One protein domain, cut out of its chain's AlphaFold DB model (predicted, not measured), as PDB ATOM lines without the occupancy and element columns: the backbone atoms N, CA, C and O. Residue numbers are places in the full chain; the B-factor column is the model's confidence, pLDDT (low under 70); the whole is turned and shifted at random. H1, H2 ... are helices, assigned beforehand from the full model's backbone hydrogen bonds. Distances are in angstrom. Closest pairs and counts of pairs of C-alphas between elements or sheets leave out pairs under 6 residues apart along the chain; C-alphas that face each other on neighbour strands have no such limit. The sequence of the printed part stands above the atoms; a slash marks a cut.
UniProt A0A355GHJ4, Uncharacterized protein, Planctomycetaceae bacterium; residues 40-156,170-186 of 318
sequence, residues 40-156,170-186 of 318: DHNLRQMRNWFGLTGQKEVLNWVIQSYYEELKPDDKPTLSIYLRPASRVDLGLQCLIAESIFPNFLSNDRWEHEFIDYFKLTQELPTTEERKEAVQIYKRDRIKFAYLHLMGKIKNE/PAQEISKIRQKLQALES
ATOM      1  N   ASP A  40     192.896 216.797 134.731       65.88
ATOM      2  CA  ASP A  40     192.615 215.384 134.946       65.88
ATOM      3  C   ASP A  40     192.620 214.564 133.642       65.88
ATOM      4  O   ASP A  40     191.913 214.858 132.674       65.88
ATOM      5  N   HIS A  41     193.450 213.519 133.596       67.69
ATOM      6  CA  HIS A  41     193.588 212.638 132.435       67.69
ATOM      7  C   HIS A  41     192.317 211.832 132.124       67.69
ATOM      8  O   HIS A  41     191.976 211.678 130.953       67.69
ATOM      9  N   ASN A  42     191.575 211.387 133.136       66.25
ATOM     10  CA  ASN A  42     190.403 210.532 132.950       66.25
ATOM     11  C   ASN A  42     189.199 211.325 132.432       66.25
ATOM     12  O   ASN A  42     188.502 210.873 131.524       66.25
ATOM     13  N   LEU A  43     189.007 212.552 132.930       67.06
ATOM     14  CA  LEU A  43     188.027 213.497 132.380       67.06
ATOM     15  C   LEU A  43     188.316 213.818 130.911       67.06
ATOM     16  O   LEU A  43     187.388 213.916 130.111       67.06
ATOM     17  N   ARG A  44     189.595 213.934 130.526       70.38
ATOM     18  CA  ARG A  44     189.989 214.131 129.121       70.38
ATOM     19  C   ARG A  44     189.672 212.914 128.253       70.38
ATOM     20  O   ARG A  44     189.134 213.094 127.163       70.38
ATOM     21  N   GLN A  45     189.946 211.697 128.728       69.38
ATOM     22  CA  GLN A  45     189.583 210.473 128.004       69.38
ATOM     23  C   GLN A  45     188.065 210.352 127.822       69.38
ATOM     24  O   GLN A  45     187.604 210.139 126.702       69.38
ATOM     25  N   MET A  46     187.283 210.577 128.884       70.62
ATOM     26  CA  MET A  46     185.820 210.605 128.794       70.62
ATOM     27  C   MET A  46     185.334 211.681 127.830       70.62
ATOM     28  O   MET A  46     184.480 211.408 126.992       70.62
ATOM     29  N   ARG A  47     185.891 212.892 127.905       71.62
ATOM     30  CA  ARG A  47     185.525 213.997 127.017       71.62
ATOM     31  C   ARG A  47     185.768 213.660 125.552       71.62
ATOM     32  O   ARG A  47     184.884 213.892 124.731       71.62
ATOM     33  N   ASN A  48     186.935 213.111 125.227       69.12
ATOM     34  CA  ASN A  48     187.246 212.689 123.865       69.12
ATOM     35  C   ASN A  48     186.308 211.574 123.411       69.12
ATOM     36  O   ASN A  48     185.822 211.601 122.285       69.12
ATOM     37  N   TRP A  49     186.001 210.633 124.297       67.88
ATOM     38  CA  TRP A  49     185.111 209.526 123.997       67.88
ATOM     39  C   TRP A  49     183.659 209.981 123.746       67.88
ATOM     40  O   TRP A  49     183.115 209.678 122.689       67.88
ATOM     41  N   PHE A  50     183.069 210.809 124.618       70.06
ATOM     42  CA  PHE A  50     181.744 211.413 124.390       70.06
ATOM     43  C   PHE A  50     181.716 212.348 123.173       70.06
ATOM     44  O   PHE A  50     180.705 212.452 122.476       70.06
ATOM     45  N   GLY A  51     182.838 213.016 122.893       67.44
ATOM     46  CA  GLY A  51     183.019 213.805 121.679       67.44
ATOM     47  C   GLY A  51     182.973 212.953 120.407       67.44
ATOM     48  O   GLY A  51     182.389 213.390 119.419       67.44
ATOM     49  N   LEU A  52     183.532 211.738 120.443       63.66
ATOM     50  CA  LEU A  52     183.527 210.782 119.329       63.66
ATOM     51  C   LEU A  52     182.182 210.064 119.162       63.66
ATOM     52  O   LEU A  52     181.806 209.746 118.038       63.66
ATOM     53  N   THR A  53     181.447 209.819 120.249       60.47
ATOM     54  CA  THR A  53     180.121 209.177 120.197       60.47
ATOM     55  C   THR A  53     178.979 210.157 119.914       60.47
ATOM     56  O   THR A  53     177.836 209.735 119.755       60.47
ATOM     57  N   GLY A  54     179.268 211.460 119.814       55.69
ATOM     58  CA  GLY A  54     178.301 212.486 119.417       55.69
ATOM     59  C   GLY A  54     177.317 212.906 120.512       55.69
ATOM     60  O   GLY A  54     176.351 213.600 120.215       55.69
ATOM     61  N   GLN A  55     177.557 212.531 121.770       64.56
ATOM     62  CA  GLN A  55     176.665 212.826 122.898       64.56
ATOM     63  C   GLN A  55     177.177 214.015 123.730       64.56
ATOM     64  O   GLN A  55     177.528 213.882 124.905       64.56
ATOM     65  N   LYS A  56     177.258 215.204 123.118       63.00
ATOM     66  CA  LYS A  56     177.818 216.408 123.769       63.00
ATOM     67  C   LYS A  56     176.995 216.880 124.970       63.00
ATOM     68  O   LYS A  56     177.553 217.438 125.908       63.00
ATOM     69  N   GLU A  57     175.691 216.644 124.973       63.09
ATOM     70  CA  GLU A  57     174.794 217.057 126.051       63.09
ATOM     71  C   GLU A  57     174.954 216.161 127.293       63.09
ATOM     72  O   GLU A  57     174.845 216.637 128.425       63.09
ATOM     73  N   VAL A  58     175.311 214.888 127.089       66.50
ATOM     74  CA  VAL A  58     175.627 213.926 128.160       66.50
ATOM     75  C   VAL A  58     176.941 214.294 128.848       66.50
ATOM     76  O   VAL A  58     177.083 214.123 130.056       66.50
ATOM     77  N   LEU A  59     177.886 214.881 128.110       69.75
ATOM     78  CA  LEU A  59     179.202 215.245 128.627       69.75
ATOM     79  C   LEU A  59     179.137 216.227 129.808       69.75
ATOM     80  O   LEU A  59     179.841 216.028 130.794       69.75
ATOM     81  N   ASN A  60     178.291 217.257 129.751       69.38
ATOM     82  CA  ASN A  60     178.182 218.220 130.856       69.38
ATOM     83  C   ASN A  60     177.626 217.562 132.126       69.38
ATOM     84  O   ASN A  60     178.119 217.819 133.222       69.38
ATOM     85  N   TRP A  61     176.652 216.663 131.971       69.81
ATOM     86  CA  TRP A  61     176.079 215.894 133.074       69.81
ATOM     87  C   TRP A  61     177.087 214.915 133.667       69.81
ATOM     88  O   TRP A  61     177.157 214.778 134.885       69.81
ATOM     89  N   VAL A  62     177.897 214.277 132.822       71.88
ATOM     90  CA  VAL A  62     179.003 213.407 133.235       71.88
ATOM     91  C   VAL A  62     180.030 214.200 134.033       71.88
ATOM     92  O   VAL A  62     180.361 213.805 135.143       71.88
ATOM     93  N   ILE A  63     180.488 215.344 133.520       75.62
ATOM     94  CA  ILE A  63     181.476 216.185 134.206       75.62
ATOM     95  C   ILE A  63     180.929 216.677 135.548       75.62
ATOM     96  O   ILE A  63     181.632 216.624 136.550       75.62
ATOM     97  N   GLN A  64     179.676 217.128 135.599       77.50
ATOM     98  CA  GLN A  64     179.077 217.564 136.857       77.50
ATOM     99  C   GLN A  64     178.953 216.401 137.850       77.50
ATOM    100  O   GLN A  64     179.414 216.505 138.985       77.50
ATOM    101  N   SER A  65     178.404 215.272 137.401       77.00
ATOM    102  CA  SER A  65     178.273 214.045 138.194       77.00
ATOM    103  C   SER A  65     179.609 213.561 138.747       77.00
ATOM    104  O   SER A  65     179.681 213.068 139.869       77.00
ATOM    105  N   TYR A  66     180.679 213.714 137.968       81.94
ATOM    106  CA  TYR A  66     182.028 213.372 138.380       81.94
ATOM    107  C   TYR A  66     182.453 214.121 139.632       81.94
ATOM    108  O   TYR A  66     182.850 213.504 140.612       81.94
ATOM    109  N   TYR A  67     182.351 215.450 139.599       80.25
ATOM    110  CA  TYR A  67     182.762 216.294 140.713       80.25
ATOM    111  C   TYR A  67     181.826 216.150 141.916       80.25
ATOM    112  O   TYR A  67     182.276 216.299 143.047       80.25
ATOM    113  N   GLU A  68     180.550 215.821 141.696       80.00
ATOM    114  CA  GLU A  68     179.606 215.518 142.779       80.00
ATOM    115  C   GLU A  68     179.925 214.194 143.502       80.00
ATOM    116  O   GLU A  68     179.658 214.072 144.700       80.00
ATOM    117  N   GLU A  69     180.494 213.209 142.799       82.62
ATOM    118  CA  GLU A  69     180.805 211.873 143.335       82.62
ATOM    119  C   GLU A  69     182.277 211.687 143.750       82.62
ATOM    120  O   GLU A  69     182.595 210.741 144.485       82.62
ATOM    121  N   LEU A  70     183.175 212.567 143.290       83.81
ATOM    122  CA  LEU A  70     184.601 212.560 143.613       83.81
ATOM    123  C   LEU A  70     184.814 212.960 145.079       83.81
ATOM    124  O   LEU A  70     184.496 214.071 145.502       83.81
ATOM    125  N   LYS A  71     185.383 212.050 145.867       85.38
ATOM    126  CA  LYS A  71     185.792 212.304 147.254       85.38
ATOM    127  C   LYS A  71     187.253 212.767 147.304       85.38
ATOM    128  O   LYS A  71     188.009 212.444 146.392       85.38
ATOM    129  N   PRO A  72     187.684 213.454 148.379       82.94
ATOM    130  CA  PRO A  72     189.054 213.968 148.495       82.94
ATOM    131  C   PRO A  72     190.156 212.913 148.312       82.94
ATOM    132  O   PRO A  72     191.182 213.210 147.712       82.94
ATOM    133  N   ASP A  73     189.921 211.680 148.769       84.38
ATOM    134  CA  ASP A  73     190.903 210.585 148.705       84.38
ATOM    135  C   ASP A  73     190.782 209.729 147.434       84.38
ATOM    136  O   ASP A  73     191.483 208.726 147.262       84.38
ATOM    137  N   ASP A  74     189.855 210.075 146.540       78.19
ATOM    138  CA  ASP A  74     189.601 209.271 145.358       78.19
ATOM    139  C   ASP A  74     190.663 209.483 144.293       78.19
ATOM    140  O   ASP A  74     190.990 210.601 143.893       78.19
ATOM    141  N   LYS A  75     191.120 208.369 143.716       77.06
ATOM    142  CA  LYS A  75     191.793 208.436 142.425       77.06
ATOM    143  C   LYS A  75     190.757 208.783 141.356       77.06
ATOM    144  O   LYS A  75     189.721 208.111 141.314       77.06
ATOM    145  N   PRO A  76     191.057 209.733 140.457       71.00
ATOM    146  CA  PRO A  76     190.117 210.308 139.500       71.00
ATOM    147  C   PRO A  76     189.602 209.362 138.389       71.00
ATOM    148  O   PRO A  76     189.574 209.722 137.224       71.00
ATOM    149  N   THR A  77     189.188 208.138 138.686       78.31
ATOM    150  CA  THR A  77     188.951 207.070 137.698       78.31
ATOM    151  C   THR A  77     187.482 206.930 137.280       78.31
ATOM    152  O   THR A  77     186.572 207.396 137.964       78.31
ATOM    153  N   LEU A  78     187.224 206.193 136.188       75.38
ATOM    154  CA  LEU A  78     185.865 205.848 135.727       75.38
ATOM    155  C   LEU A  78     185.045 205.074 136.778       75.38
ATOM    156  O   LEU A  78     183.817 205.083 136.742       75.38
ATOM    157  N   SER A  79     185.713 204.421 137.736       78.50
ATOM    158  CA  SER A  79     185.053 203.654 138.798       78.50
ATOM    159  C   SER A  79     184.159 204.518 139.696       78.50
ATOM    160  O   SER A  79     183.223 203.989 140.294       78.50
ATOM    161  N   ILE A  80     184.400 205.836 139.761       82.56
ATOM    162  CA  ILE A  80     183.621 206.783 140.572       82.56
ATOM    163  C   ILE A  80     182.143 206.758 140.165       82.56
ATOM    164  O   ILE A  80     181.272 206.630 141.023       82.56
ATOM    165  N   TYR A  81     181.864 206.770 138.861       81.00
ATOM    166  CA  TYR A  81     180.497 206.747 138.335       81.00
ATOM    167  C   TYR A  81     179.770 205.444 138.639       81.00
ATOM    168  O   TYR A  81     178.560 205.448 138.847       81.00
ATOM    169  N   LEU A  82     180.511 204.336 138.670       85.00
ATOM    170  CA  LEU A  82     179.972 202.983 138.789       85.00
ATOM    171  C   LEU A  82     179.854 202.500 140.236       85.00
ATOM    172  O   LEU A  82     179.603 201.319 140.490       85.00
ATOM    173  N   ARG A  83     180.056 203.392 141.210       87.38
ATOM    174  CA  ARG A  83     179.876 203.038 142.614       87.38
ATOM    175  C   ARG A  83     178.433 202.599 142.845       87.38
ATOM    176  O   ARG A  83     177.512 203.300 142.446       87.38
ATOM    177  N   PRO A  84     178.198 201.538 143.626       80.69
ATOM    178  CA  PRO A  84     176.837 201.142 143.984       80.69
ATOM    179  C   PRO A  84     176.049 202.219 144.750       80.69
ATOM    180  O   PRO A  84     174.826 202.154 144.814       80.69
ATOM    181  N   ALA A  85     176.744 203.177 145.375       82.56
ATOM    182  CA  ALA A  85     176.144 204.313 146.077       82.56
ATOM    183  C   ALA A  85     176.094 205.605 145.239       82.56
ATOM    184  O   ALA A  85     175.643 206.626 145.759       82.56
ATOM    185  N   SER A  86     176.563 205.551 143.989       84.44
ATOM    186  CA  SER A  86     176.566 206.669 143.048       84.44
ATOM    187  C   SER A  86     175.147 207.175 142.810       84.44
ATOM    188  O   SER A  86     174.207 206.385 142.670       84.44
ATOM    189  N   ARG A  87     174.984 208.497 142.769       83.06
ATOM    190  CA  ARG A  87     173.725 209.171 142.427       83.06
ATOM    191  C   ARG A  87     173.542 209.361 140.928       83.06
ATOM    192  O   ARG A  87     172.487 209.835 140.515       83.06
ATOM    193  N   VAL A  88     174.553 209.007 140.140       83.00
ATOM    194  CA  VAL A  88     174.517 209.093 138.683       83.00
ATOM    195  C   VAL A  88     173.353 208.268 138.155       83.00
ATOM    196  O   VAL A  88     173.083 207.178 138.663       83.00
ATOM    197  N   ASP A  89     172.664 208.785 137.140       84.44
ATOM    198  CA  ASP A  89     171.566 208.069 136.500       84.44
ATOM    199  C   ASP A  89     171.993 206.654 136.070       84.44
ATOM    200  O   ASP A  89     173.096 206.440 135.560       84.44
ATOM    201  N   LEU A  90     171.111 205.675 136.276       83.44
ATOM    202  CA  LEU A  90     171.411 204.271 136.003       83.44
ATOM    203  C   LEU A  90     171.662 204.025 134.508       83.44
ATOM    204  O   LEU A  90     172.477 203.172 134.162       83.44
ATOM    205  N   GLY A  91     170.979 204.759 133.626       80.12
ATOM    206  CA  GLY A  91     171.217 204.720 132.188       80.12
ATOM    207  C   GLY A  91     172.624 205.193 131.846       80.12
ATOM    208  O   GLY A  91     173.343 204.484 131.148       80.12
ATOM    209  N   LEU A  92     173.058 206.320 132.417       80.75
ATOM    210  CA  LEU A  92     174.416 206.830 132.225       80.75
ATOM    211  C   LEU A  92     175.486 205.889 132.798       80.75
ATOM    212  O   LEU A  92     176.480 205.610 132.130       80.75
ATOM    213  N   GLN A  93     175.278 205.345 134.001       84.56
ATOM    214  CA  GLN A  93     176.179 204.330 134.558       84.56
ATOM    215  C   GLN A  93     176.265 203.099 133.648       84.56
ATOM    216  O   GLN A  93     177.353 202.565 133.447       84.56
ATOM    217  N   CYS A  94     175.140 202.660 133.077       84.06
ATOM    218  CA  CYS A  94     175.097 201.529 132.154       84.06
ATOM    219  C   CYS A  94     175.860 201.827 130.863       84.06
ATOM    220  O   CYS A  94     176.676 201.009 130.457       84.06
ATOM    221  N   LEU A  95     175.665 203.011 130.274       80.88
ATOM    222  CA  LEU A  95     176.413 203.451 129.095       80.88
ATOM    223  C   LEU A  95     177.917 203.461 129.371       80.88
ATOM    224  O   LEU A  95     178.687 202.917 128.586       80.88
ATOM    225  N   ILE A  96     178.347 204.014 130.510       81.19
ATOM    226  CA  ILE A  96     179.756 203.993 130.922       81.19
ATOM    227  C   ILE A  96     180.238 202.545 131.103       81.19
ATOM    228  O   ILE A  96     181.309 202.202 130.612       81.19
ATOM    229  N   ALA A  97     179.457 201.683 131.761       84.81
ATOM    230  CA  ALA A  97     179.802 200.280 131.986       84.81
ATOM    231  C   ALA A  97     179.937 199.487 130.679       84.81
ATOM    232  O   ALA A  97     180.906 198.756 130.516       84.81
ATOM    233  N   GLU A  98     179.010 199.645 129.736       80.88
ATOM    234  CA  GLU A  98     179.084 199.059 128.392       80.88
ATOM    235  C   GLU A  98     180.324 199.547 127.637       80.88
ATOM    236  O   GLU A  98     180.960 198.785 126.914       80.88
ATOM    237  N   SER A  99     180.723 200.790 127.890       74.25
ATOM    238  CA  SER A  99     181.827 201.463 127.206       74.25
ATOM    239  C   SER A  99     183.189 201.279 127.854       74.25
ATOM    240  O   SER A  99     184.195 201.629 127.248       74.25
ATOM    241  N   ILE A 100     183.242 200.724 129.065       73.19
ATOM    242  CA  ILE A 100     184.468 200.169 129.653       73.19
ATOM    243  C   ILE A 100     184.837 198.852 128.962       73.19
ATOM    244  O   ILE A 100     186.004 198.467 128.962       73.19
ATOM    245  N   PHE A 101     183.877 198.221 128.278       66.50
ATOM    246  CA  PHE A 101     184.072 196.981 127.532       66.50
ATOM    247  C   PHE A 101     184.023 197.116 125.993       66.50
ATOM    248  O   PHE A 101     183.363 196.303 125.346       66.50
ATOM    249  N   PRO A 102     184.732 198.051 125.329       52.84
ATOM    250  CA  PRO A 102     184.801 198.053 123.881       52.84
ATOM    251  C   PRO A 102     186.055 197.284 123.442       52.84
ATOM    252  O   PRO A 102     187.174 197.652 123.791       52.84
ATOM    253  N   ASN A 103     185.907 196.248 122.618       46.06
ATOM    254  CA  ASN A 103     187.000 195.691 121.802       46.06
ATOM    255  C   ASN A 103     188.223 195.086 122.523       46.06
ATOM    256  O   ASN A 103     189.156 194.658 121.838       46.06
ATOM    257  N   PHE A 104     188.257 195.000 123.855       45.56
ATOM    258  CA  PHE A 104     189.333 194.300 124.555       45.56
ATOM    259  C   PHE A 104     189.132 192.799 124.424       45.56
ATOM    260  O   PHE A 104     188.492 192.157 125.246       45.56
ATOM    261  N   LEU A 105     189.711 192.289 123.338       50.34
ATOM    262  CA  LEU A 105     189.771 190.899 122.931       50.34
ATOM    263  C   LEU A 105     188.369 190.316 122.722       50.34
ATOM    264  O   LEU A 105     187.617 190.068 123.656       50.34
ATOM    265  N   SER A 106     188.070 189.915 121.489       52.62
ATOM    266  CA  SER A 106     186.960 189.007 121.155       52.62
ATOM    267  C   SER A 106     186.977 187.674 121.936       52.62
ATOM    268  O   SER A 106     186.179 186.790 121.655       52.62
ATOM    269  N   ASN A 107     187.893 187.514 122.895       57.56
ATOM    270  CA  ASN A 107     188.064 186.383 123.784       57.56
ATOM    271  C   ASN A 107     187.704 186.681 125.249       57.56
ATOM    272  O   ASN A 107     187.798 185.745 126.048       57.56
ATOM    273  N   ASP A 108     187.272 187.896 125.634       71.06
ATOM    274  CA  ASP A 108     186.733 188.070 126.987       71.06
ATOM    275  C   ASP A 108     185.424 187.279 127.112       71.06
ATOM    276  O   ASP A 108     184.378 187.550 126.508       71.06
ATOM    277  N   ARG A 109     185.504 186.203 127.883       76.00
ATOM    278  CA  ARG A 109     184.399 185.279 128.102       76.00
ATOM    279  C   ARG A 109     183.296 185.907 128.954       76.00
ATOM    280  O   ARG A 109     182.165 185.430 128.882       76.00
ATOM    281  N   TRP A 110     183.587 186.942 129.747       82.62
ATOM    282  CA  TRP A 110     182.540 187.676 130.462       82.62
ATOM    283  C   TRP A 110     181.639 188.436 129.502       82.62
ATOM    284  O   TRP A 110     180.429 188.457 129.713       82.62
ATOM    285  N   GLU A 111     182.190 188.970 128.413       83.38
ATOM    286  CA  GLU A 111     181.388 189.648 127.399       83.38
ATOM    287  C   GLU A 111     180.365 188.704 126.772       83.38
ATOM    288  O   GLU A 111     179.178 189.012 126.708       83.38
ATOM    289  N   HIS A 112     180.797 187.492 126.432       82.75
ATOM    290  CA  HIS A 112     179.905 186.448 125.936       82.75
ATOM    291  C   HIS A 112     178.814 186.083 126.952       82.75
ATOM    292  O   HIS A 112     177.654 185.931 126.577       82.75
ATOM    293  N   GLU A 113     179.155 185.978 128.241       85.44
ATOM    294  CA  GLU A 113     178.167 185.729 129.298       85.44
ATOM    295  C   GLU A 113     177.149 186.874 129.411       85.44
ATOM    296  O   GLU A 113     175.965 186.595 129.587       85.44
ATOM    297  N   PHE A 114     177.558 188.139 129.269       88.25
ATOM    298  CA  PHE A 114     176.638 189.281 129.294       88.25
ATOM    299  C   PHE A 114     175.797 189.403 128.019       88.25
ATOM    300  O   PHE A 114     174.613 189.721 128.119       88.25
ATOM    301  N   ILE A 115     176.346 189.099 126.842       87.19
ATOM    302  CA  ILE A 115     175.574 189.008 125.593       87.19
ATOM    303  C   ILE A 115     174.508 187.916 125.720       87.19
ATOM    304  O   ILE A 115     173.340 188.146 125.406       87.19
ATOM    305  N   ASP A 116     174.887 186.737 126.218       86.38
ATOM    306  CA  ASP A 116     173.949 185.643 126.455       86.38
ATOM    307  C   ASP A 116     172.911 186.018 127.520       86.38
ATOM    308  O   ASP A 116     171.733 185.718 127.351       86.38
ATOM    309  N   TYR A 117     173.319 186.703 128.594       89.62
ATOM    310  CA  TYR A 117     172.402 187.222 129.610       89.62
ATOM    311  C   TYR A 117     171.365 188.148 128.963       89.62
ATOM    312  O   TYR A 117     170.169 187.921 129.124       89.62
ATOM    313  N   PHE A 118     171.796 189.132 128.174       89.88
ATOM    314  CA  PHE A 118     170.891 190.057 127.499       89.88
ATOM    315  C   PHE A 118     169.948 189.346 126.520       89.88
ATOM    316  O   PHE A 118     168.757 189.629 126.504       89.88
ATOM    317  N   LYS A 119     170.424 188.365 125.746       89.25
ATOM    318  CA  LYS A 119     169.542 187.559 124.880       89.25
ATOM    319  C   LYS A 119     168.475 186.821 125.690       89.25
ATOM    320  O   LYS A 119     167.299 186.888 125.351       89.25
ATOM    321  N   LEU A 120     168.866 186.194 126.802       89.62
ATOM    322  CA  LEU A 120     167.936 185.494 127.689       89.62
ATOM    323  C   LEU A 120     166.905 186.436 128.317       89.62
ATOM    324  O   LEU A 120     165.778 186.010 128.556       89.62
ATOM    325  N   THR A 121     167.255 187.702 128.585       90.06
ATOM    326  CA  THR A 121     166.256 188.663 129.069       90.06
ATOM    327  C   THR A 121     165.223 188.974 127.996       90.06
ATOM    328  O   THR A 121     164.058 189.096 128.341       90.06
ATOM    329  N   GLN A 122     165.595 189.026 126.712       90.56
ATOM    330  CA  GLN A 122     164.647 189.243 125.609       90.56
ATOM    331  C   GLN A 122     163.700 188.056 125.373       90.56
ATOM    332  O   GLN A 122     162.589 188.258 124.885       90.56
ATOM    333  N   GLU A 123     164.118 186.842 125.742       91.44
ATOM    334  CA  GLU A 123     163.335 185.600 125.621       91.44
ATOM    335  C   GLU A 123     162.277 185.417 126.730       91.44
ATOM    336  O   GLU A 123     161.540 184.428 126.715       91.44
ATOM    337  N   LEU A 124     162.185 186.325 127.711       90.12
ATOM    338  CA  LEU A 124     161.176 186.227 128.774       90.12
ATOM    339  C   LEU A 124     159.753 186.460 128.227       90.12
ATOM    340  O   LEU A 124     159.562 187.313 127.354       90.12
ATOM    341  N   PRO A 125     158.747 185.725 128.740       90.00
ATOM    342  CA  PRO A 125     157.428 185.653 128.114       90.00
ATOM    343  C   PRO A 125     156.620 186.946 128.257       90.00
ATOM    344  O   PRO A 125     155.862 187.288 127.350       90.00
ATOM    345  N   THR A 126     156.777 187.683 129.362       93.88
ATOM    346  CA  THR A 126     156.016 188.919 129.608       93.88
ATOM    347  C   THR A 126     156.870 190.176 129.449       93.88
ATOM    348  O   THR A 126     158.085 190.180 129.649       93.88
ATOM    349  N   THR A 127     156.246 191.294 129.077       92.69
ATOM    350  CA  THR A 127     156.945 192.579 128.900       92.69
ATOM    351  C   THR A 127     157.451 193.141 130.229       92.69
ATOM    352  O   THR A 127     158.511 193.762 130.279       92.69
ATOM    353  N   GLU A 128     156.724 192.896 131.309       90.81
ATOM    354  CA  GLU A 128     157.041 193.296 132.674       90.81
ATOM    355  C   GLU A 128     158.286 192.560 133.174       90.81
ATOM    356  O   GLU A 128     159.236 193.210 133.615       90.81
ATOM    357  N   GLU A 129     158.340 191.233 133.007       88.75
ATOM    358  CA  GLU A 129     159.526 190.432 133.334       88.75
ATOM    359  C   GLU A 129     160.734 190.857 132.498       88.75
ATOM    360  O   GLU A 129     161.835 190.972 133.035       88.75
ATOM    361  N   ARG A 130     160.543 191.151 131.202       92.25
ATOM    362  CA  ARG A 130     161.613 191.681 130.339       92.25
ATOM    363  C   ARG A 130     162.155 193.003 130.868       92.25
ATOM    364  O   ARG A 130     163.366 193.149 131.023       92.25
ATOM    365  N   LYS A 131     161.277 193.961 131.180       88.44
ATOM    366  CA  LYS A 131     161.672 195.269 131.727       88.44
ATOM    367  C   LYS A 131     162.427 195.114 133.044       88.44
ATOM    368  O   LYS A 131     163.484 195.722 133.208       88.44
ATOM    369  N   GLU A 132     161.925 194.292 133.962       90.38
ATOM    370  CA  GLU A 132     162.591 194.034 135.239       90.38
ATOM    371  C   GLU A 132     163.956 193.360 135.037       90.38
ATOM    372  O   GLU A 132     164.962 193.820 135.584       90.38
ATOM    373  N   ALA A 133     164.026 192.327 134.195       88.31
ATOM    374  CA  ALA A 133     165.262 191.614 133.900       88.31
ATOM    375  C   ALA A 133     166.308 192.511 133.229       88.31
ATOM    376  O   ALA A 133     167.485 192.418 133.570       88.31
ATOM    377  N   VAL A 134     165.901 193.424 132.341       89.31
ATOM    378  CA  VAL A 134     166.795 194.435 131.760       89.31
ATOM    379  C   VAL A 134     167.356 195.347 132.849       89.31
ATOM    380  O   VAL A 134     168.559 195.589 132.875       89.31
ATOM    381  N   GLN A 135     166.537 195.820 133.793       88.94
ATOM    382  CA  GLN A 135     167.031 196.656 134.896       88.94
ATOM    383  C   GLN A 135     168.022 195.907 135.798       88.94
ATOM    384  O   GLN A 135     169.020 196.480 136.239       88.94
ATOM    385  N   ILE A 136     167.774 194.621 136.057       88.31
ATOM    386  CA  ILE A 136     168.698 193.764 136.808       88.31
ATOM    387  C   ILE A 136     170.006 193.578 136.029       88.31
ATOM    388  O   ILE A 136     171.073 193.804 136.592       88.31
ATOM    389  N   TYR A 137     169.925 193.254 134.737       90.81
ATOM    390  CA  TYR A 137     171.076 193.131 133.842       90.81
ATOM    391  C   TYR A 137     171.957 194.387 133.872       90.81
ATOM    392  O   TYR A 137     173.164 194.275 134.085       90.81
ATOM    393  N   LYS A 138     171.360 195.583 133.747       88.12
ATOM    394  CA  LYS A 138     172.096 196.858 133.796       88.12
ATOM    395  C   LYS A 138     172.875 197.004 135.104       88.12
ATOM    396  O   LYS A 138     174.062 197.321 135.091       88.12
ATOM    397  N   ARG A 139     172.236 196.720 136.246       89.44
ATOM    398  CA  ARG A 139     172.883 196.776 137.570       89.44
ATOM    399  C   ARG A 139     174.021 195.766 137.703       89.44
ATOM    400  O   ARG A 139     175.083 196.118 138.210       89.44
ATOM    401  N   ASP A 140     173.806 194.536 137.245       88.50
ATOM    402  CA  ASP A 140     174.813 193.472 137.275       88.50
ATOM    403  C   ASP A 140     176.033 193.844 136.406       88.50
ATOM    404  O   ASP A 140     177.177 193.666 136.830       88.50
ATOM    405  N   ARG A 141     175.800 194.439 135.229       89.12
ATOM    406  CA  ARG A 141     176.841 194.924 134.308       89.12
ATOM    407  C   ARG A 141     177.650 196.080 134.900       89.12
ATOM    408  O   ARG A 141     178.877 196.020 134.888       89.12
ATOM    409  N   ILE A 142     176.982 197.085 135.472       88.31
ATOM    410  CA  ILE A 142     177.621 198.207 136.188       88.31
ATOM    411  C   ILE A 142     178.506 197.687 137.319       88.31
ATOM    412  O   ILE A 142     179.667 198.075 137.444       88.31
ATOM    413  N   LYS A 143     177.970 196.767 138.126       88.31
ATOM    414  CA  LYS A 143     178.693 196.179 139.254       88.31
ATOM    415  C   LYS A 143     179.935 195.421 138.795       88.31
ATOM    416  O   LYS A 143     180.996 195.568 139.398       88.31
ATOM    417  N   PHE A 144     179.814 194.630 137.732       88.31
ATOM    418  CA  PHE A 144     180.945 193.917 137.150       88.31
ATOM    419  C   PHE A 144     182.019 194.884 136.635       88.31
ATOM    420  O   PHE A 144     183.179 194.745 137.017       88.31
ATOM    421  N   ALA A 145     181.634 195.901 135.855       86.06
ATOM    422  CA  ALA A 145     182.543 196.938 135.360       86.06
ATOM    423  C   ALA A 145     183.296 197.634 136.506       86.06
ATOM    424  O   ALA A 145     184.516 197.781 136.458       86.06
ATOM    425  N   TYR A 146     182.582 197.992 137.578       87.56
ATOM    426  CA  TYR A 146     183.174 198.583 138.775       87.56
ATOM    427  C   TYR A 146     184.230 197.666 139.403       87.56
ATOM    428  O   TYR A 146     185.367 198.077 139.620       87.56
ATOM    429  N   LEU A 147     183.877 196.409 139.677       85.88
ATOM    430  CA  LEU A 147     184.794 195.451 140.295       85.88
ATOM    431  C   LEU A 147     186.004 195.137 139.399       85.88
ATOM    432  O   LEU A 147     187.106 194.941 139.916       85.88
ATOM    433  N   HIS A 148     185.809 195.115 138.081       83.81
ATOM    434  CA  HIS A 148     186.875 194.943 137.100       83.81
ATOM    435  C   HIS A 148     187.864 196.115 137.136       83.81
ATOM    436  O   HIS A 148     189.057 195.891 137.325       83.81
ATOM    437  N   LEU A 149     187.376 197.360 137.073       81.56
ATOM    438  CA  LEU A 149     188.218 198.560 137.174       81.56
ATOM    439  C   LEU A 149     188.972 198.654 138.504       81.56
ATOM    440  O   LEU A 149     190.084 199.171 138.555       81.56
ATOM    441  N   MET A 150     188.387 198.135 139.583       82.38
ATOM    442  CA  MET A 150     189.041 198.056 140.889       82.38
ATOM    443  C   MET A 150     190.072 196.916 140.986       82.38
ATOM    444  O   MET A 150     190.620 196.687 142.064       82.38
ATOM    445  N   GLY A 151     190.310 196.156 139.910       83.75
ATOM    446  CA  GLY A 151     191.222 195.008 139.894       83.75
ATOM    447  C   GLY A 151     190.768 193.842 140.782       83.75
ATOM    448  O   GLY A 151     191.564 192.961 141.112       83.75
ATOM    449  N   LYS A 152     189.492 193.830 141.200       84.00
ATOM    450  CA  LYS A 152     188.932 192.832 142.128       84.00
ATOM    451  C   LYS A 152     188.480 191.555 141.426       84.00
ATOM    452  O   LYS A 152     188.306 190.533 142.084       84.00
ATOM    453  N   ILE A 153     188.319 191.591 140.104       81.25
ATOM    454  CA  ILE A 153     187.987 190.422 139.286       81.25
ATOM    455  C   ILE A 153     189.232 190.034 138.499       81.25
ATOM    456  O   ILE A 153     189.628 190.730 137.573       81.25
ATOM    457  N   LYS A 154     189.846 188.912 138.885       69.81
ATOM    458  CA  LYS A 154     191.028 188.347 138.211       69.81
ATOM    459  C   LYS A 154     190.710 187.134 137.330       69.81
ATOM    460  O   LYS A 154     191.573 186.677 136.596       69.81
ATOM    461  N   ASN A 155     189.491 186.594 137.421       64.06
ATOM    462  CA  ASN A 155     189.153 185.296 136.839       64.06
ATOM    463  C   ASN A 155     188.201 185.432 135.651       64.06
ATOM    464  O   ASN A 155     187.112 185.998 135.770       64.06
ATOM    465  N   GLU A 156     188.574 184.806 134.540       67.50
ATOM    466  CA  GLU A 156     187.649 184.490 133.458       67.50
ATOM    467  C   GLU A 156     186.536 183.553 133.978       67.50
ATOM    468  O   GLU A 156     186.791 182.689 134.827       67.50
ATOM    469  N   PRO A 170     164.639 180.473 130.376       83.44
ATOM    470  CA  PRO A 170     165.523 181.641 130.410       83.44
ATOM    471  C   PRO A 170     165.764 182.187 131.824       83.44
ATOM    472  O   PRO A 170     166.897 182.504 132.186       83.44
ATOM    473  N   ALA A 171     164.735 182.173 132.679       83.25
ATOM    474  CA  ALA A 171     164.821 182.603 134.074       83.25
ATOM    475  C   ALA A 171     165.840 181.791 134.903       83.25
ATOM    476  O   ALA A 171     166.584 182.351 135.713       83.25
ATOM    477  N   GLN A 172     165.926 180.474 134.685       86.31
ATOM    478  CA  GLN A 172     166.889 179.622 135.391       86.31
ATOM    479  C   GLN A 172     168.329 179.913 134.964       86.31
ATOM    480  O   GLN A 172     169.251 179.846 135.778       86.31
ATOM    481  N   GLU A 173     168.540 180.214 133.685       85.44
ATOM    482  CA  GLU A 173     169.862 180.525 133.148       85.44
ATOM    483  C   GLU A 173     170.324 181.914 133.600       85.44
ATOM    484  O   GLU A 173     171.450 182.046 134.079       85.44
ATOM    485  N   ILE A 174     169.423 182.903 133.596       84.62
ATOM    486  CA  ILE A 174     169.640 184.212 134.227       84.62
ATOM    487  C   ILE A 174     170.065 184.034 135.691       84.62
ATOM    488  O   ILE A 174     171.090 184.568 136.117       84.62
ATOM    489  N   SER A 175     169.336 183.218 136.461       87.19
ATOM    490  CA  SER A 175     169.667 182.960 137.867       87.19
ATOM    491  C   SER A 175     171.072 182.375 138.052       87.19
ATOM    492  O   SER A 175     171.751 182.722 139.018       87.19
ATOM    493  N   LYS A 176     171.540 181.510 137.145       87.31
ATOM    494  CA  LYS A 176     172.899 180.947 137.213       87.31
ATOM    495  C   LYS A 176     173.970 181.984 136.925       87.31
ATOM    496  O   LYS A 176     174.982 182.000 137.620       87.31
ATOM    497  N   ILE A 177     173.767 182.837 135.920       83.69
ATOM    498  CA  ILE A 177     174.708 183.926 135.611       83.69
ATOM    499  C   ILE A 177     174.846 184.834 136.839       83.69
ATOM    500  O   ILE A 177     175.960 185.125 137.269       83.69
ATOM    501  N   ARG A 178     173.728 185.173 137.491       86.38
ATOM    502  CA  ARG A 178     173.725 185.973 138.725       86.38
ATOM    503  C   ARG A 178     174.470 185.302 139.876       86.38
ATOM    504  O   ARG A 178     175.264 185.957 140.543       86.38
ATOM    505  N   GLN A 179     174.271 184.002 140.089       88.25
ATOM    506  CA  GLN A 179     175.022 183.251 141.103       88.25
ATOM    507  C   GLN A 179     176.531 183.266 140.829       88.25
ATOM    508  O   GLN A 179     177.316 183.432 141.761       88.25
ATOM    509  N   LYS A 180     176.954 183.145 139.561       85.88
ATOM    510  CA  LYS A 180     178.374 183.269 139.190       85.88
ATOM    511  C   LYS A 180     178.922 184.655 139.530       85.88
ATOM    512  O   LYS A 180     180.003 184.735 140.103       85.88
ATOM    513  N   LEU A 181     178.186 185.720 139.202       84.12
ATOM    514  CA  LEU A 181     178.584 187.097 139.517       84.12
ATOM    515  C   LEU A 181     178.710 187.313 141.030       84.12
ATOM    516  O   LEU A 181     179.725 187.827 141.487       84.12
ATOM    517  N   GLN A 182     177.745 186.831 141.814       86.25
ATOM    518  CA  GLN A 182     177.805 186.892 143.279       86.25
ATOM    519  C   GLN A 182     179.005 186.124 143.848       86.25
ATOM    520  O   GLN A 182     179.656 186.589 144.781       86.25
ATOM    521  N   ALA A 183     179.352 184.971 143.270       84.44
ATOM    522  CA  ALA A 183     180.510 184.197 143.706       84.44
ATOM    523  C   ALA A 183     181.847 184.934 143.482       84.44
ATOM    524  O   ALA A 183     182.803 184.699 144.226       84.44
ATOM    525  N   LEU A 184     181.931 185.845 142.503       79.19
ATOM    526  CA  LEU A 184     183.117 186.693 142.322       79.19
ATOM    527  C   LEU A 184     183.326 187.643 143.503       79.19
ATOM    528  O   LEU A 184     184.464 187.911 143.875       79.19
ATOM    529  N   GLU A 185     182.241 188.114 144.113       73.00
ATOM    530  CA  GLU A 185     182.296 189.038 145.248       73.00
ATOM    531  C   GLU A 185     182.881 188.352 146.479       73.00
ATOM    532  O   GLU A 185     183.781 188.889 147.117       73.00
ATOM    533  N   SER A 186     182.434 187.124 146.759       71.38
ATOM    534  CA  SER A 186     182.896 186.343 147.918       71.38
ATOM    535  C   SER A 186     184.377 185.960 147.885       71.38
ATOM    536  O   SER A 186     184.929 185.587 148.913       71.38
TER     537      SER A 186
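Overview. This is residues 40 to 156 and 170 to 186 of the 318 residues of an uncharacterized protein of Planctomycetaceae bacterium (UniProt A0A355GHJ4). Long H5 folds back along H4, and H6 joins them in a three-helix bundle. H3 packs on H5, and beyond H3 the hairpin of H1 and H2 makes a separate end. The 134 printed residues include six named helices, H1 to H6 in order, with no named strand: all helix, compact, radius of gyration of the C-alphas 15.7 A, spans 44 by 32 by 29 A.

Along the chain. Find C-alpha 127 at (156.945, 192.579, 128.900); from there H5, residues 127 to 149, runs 32.9 A. Before it come H1, 41 to 53, H2, 56 to 69, H3, 90 to 100, and H4, 109 to 122. H6, 170 to 186, spans 25.1 A and ends at (182.896, 186.343, 147.918).

Arrangement. Start at the hub, H5: it touches H4 in a hairpin, closest C-alphas Thr 121 and Arg 130, 5.7 A, at a shallow tilt of 15 degrees. Its residues 138 to 146 alone touch H3, closest C-alphas Ala 97 and Ile 142, 5.2 A. H5 and H6 only just touch, with 3 pairs of C-alphas within 8 A. Every O i to N i+4 pair is within hydrogen-bond range in H1, H3, H4 and H5, 8 of 10 in H2, 12 of 13 in H6.

Size, cuts and confidence. Residues 157 to 169 are cut out, C-alphas 156 and 170 standing 22.5 A apart. The link H2 to H3 is long. Look for pLDDT under 70 at, among others, residues 51 to 61.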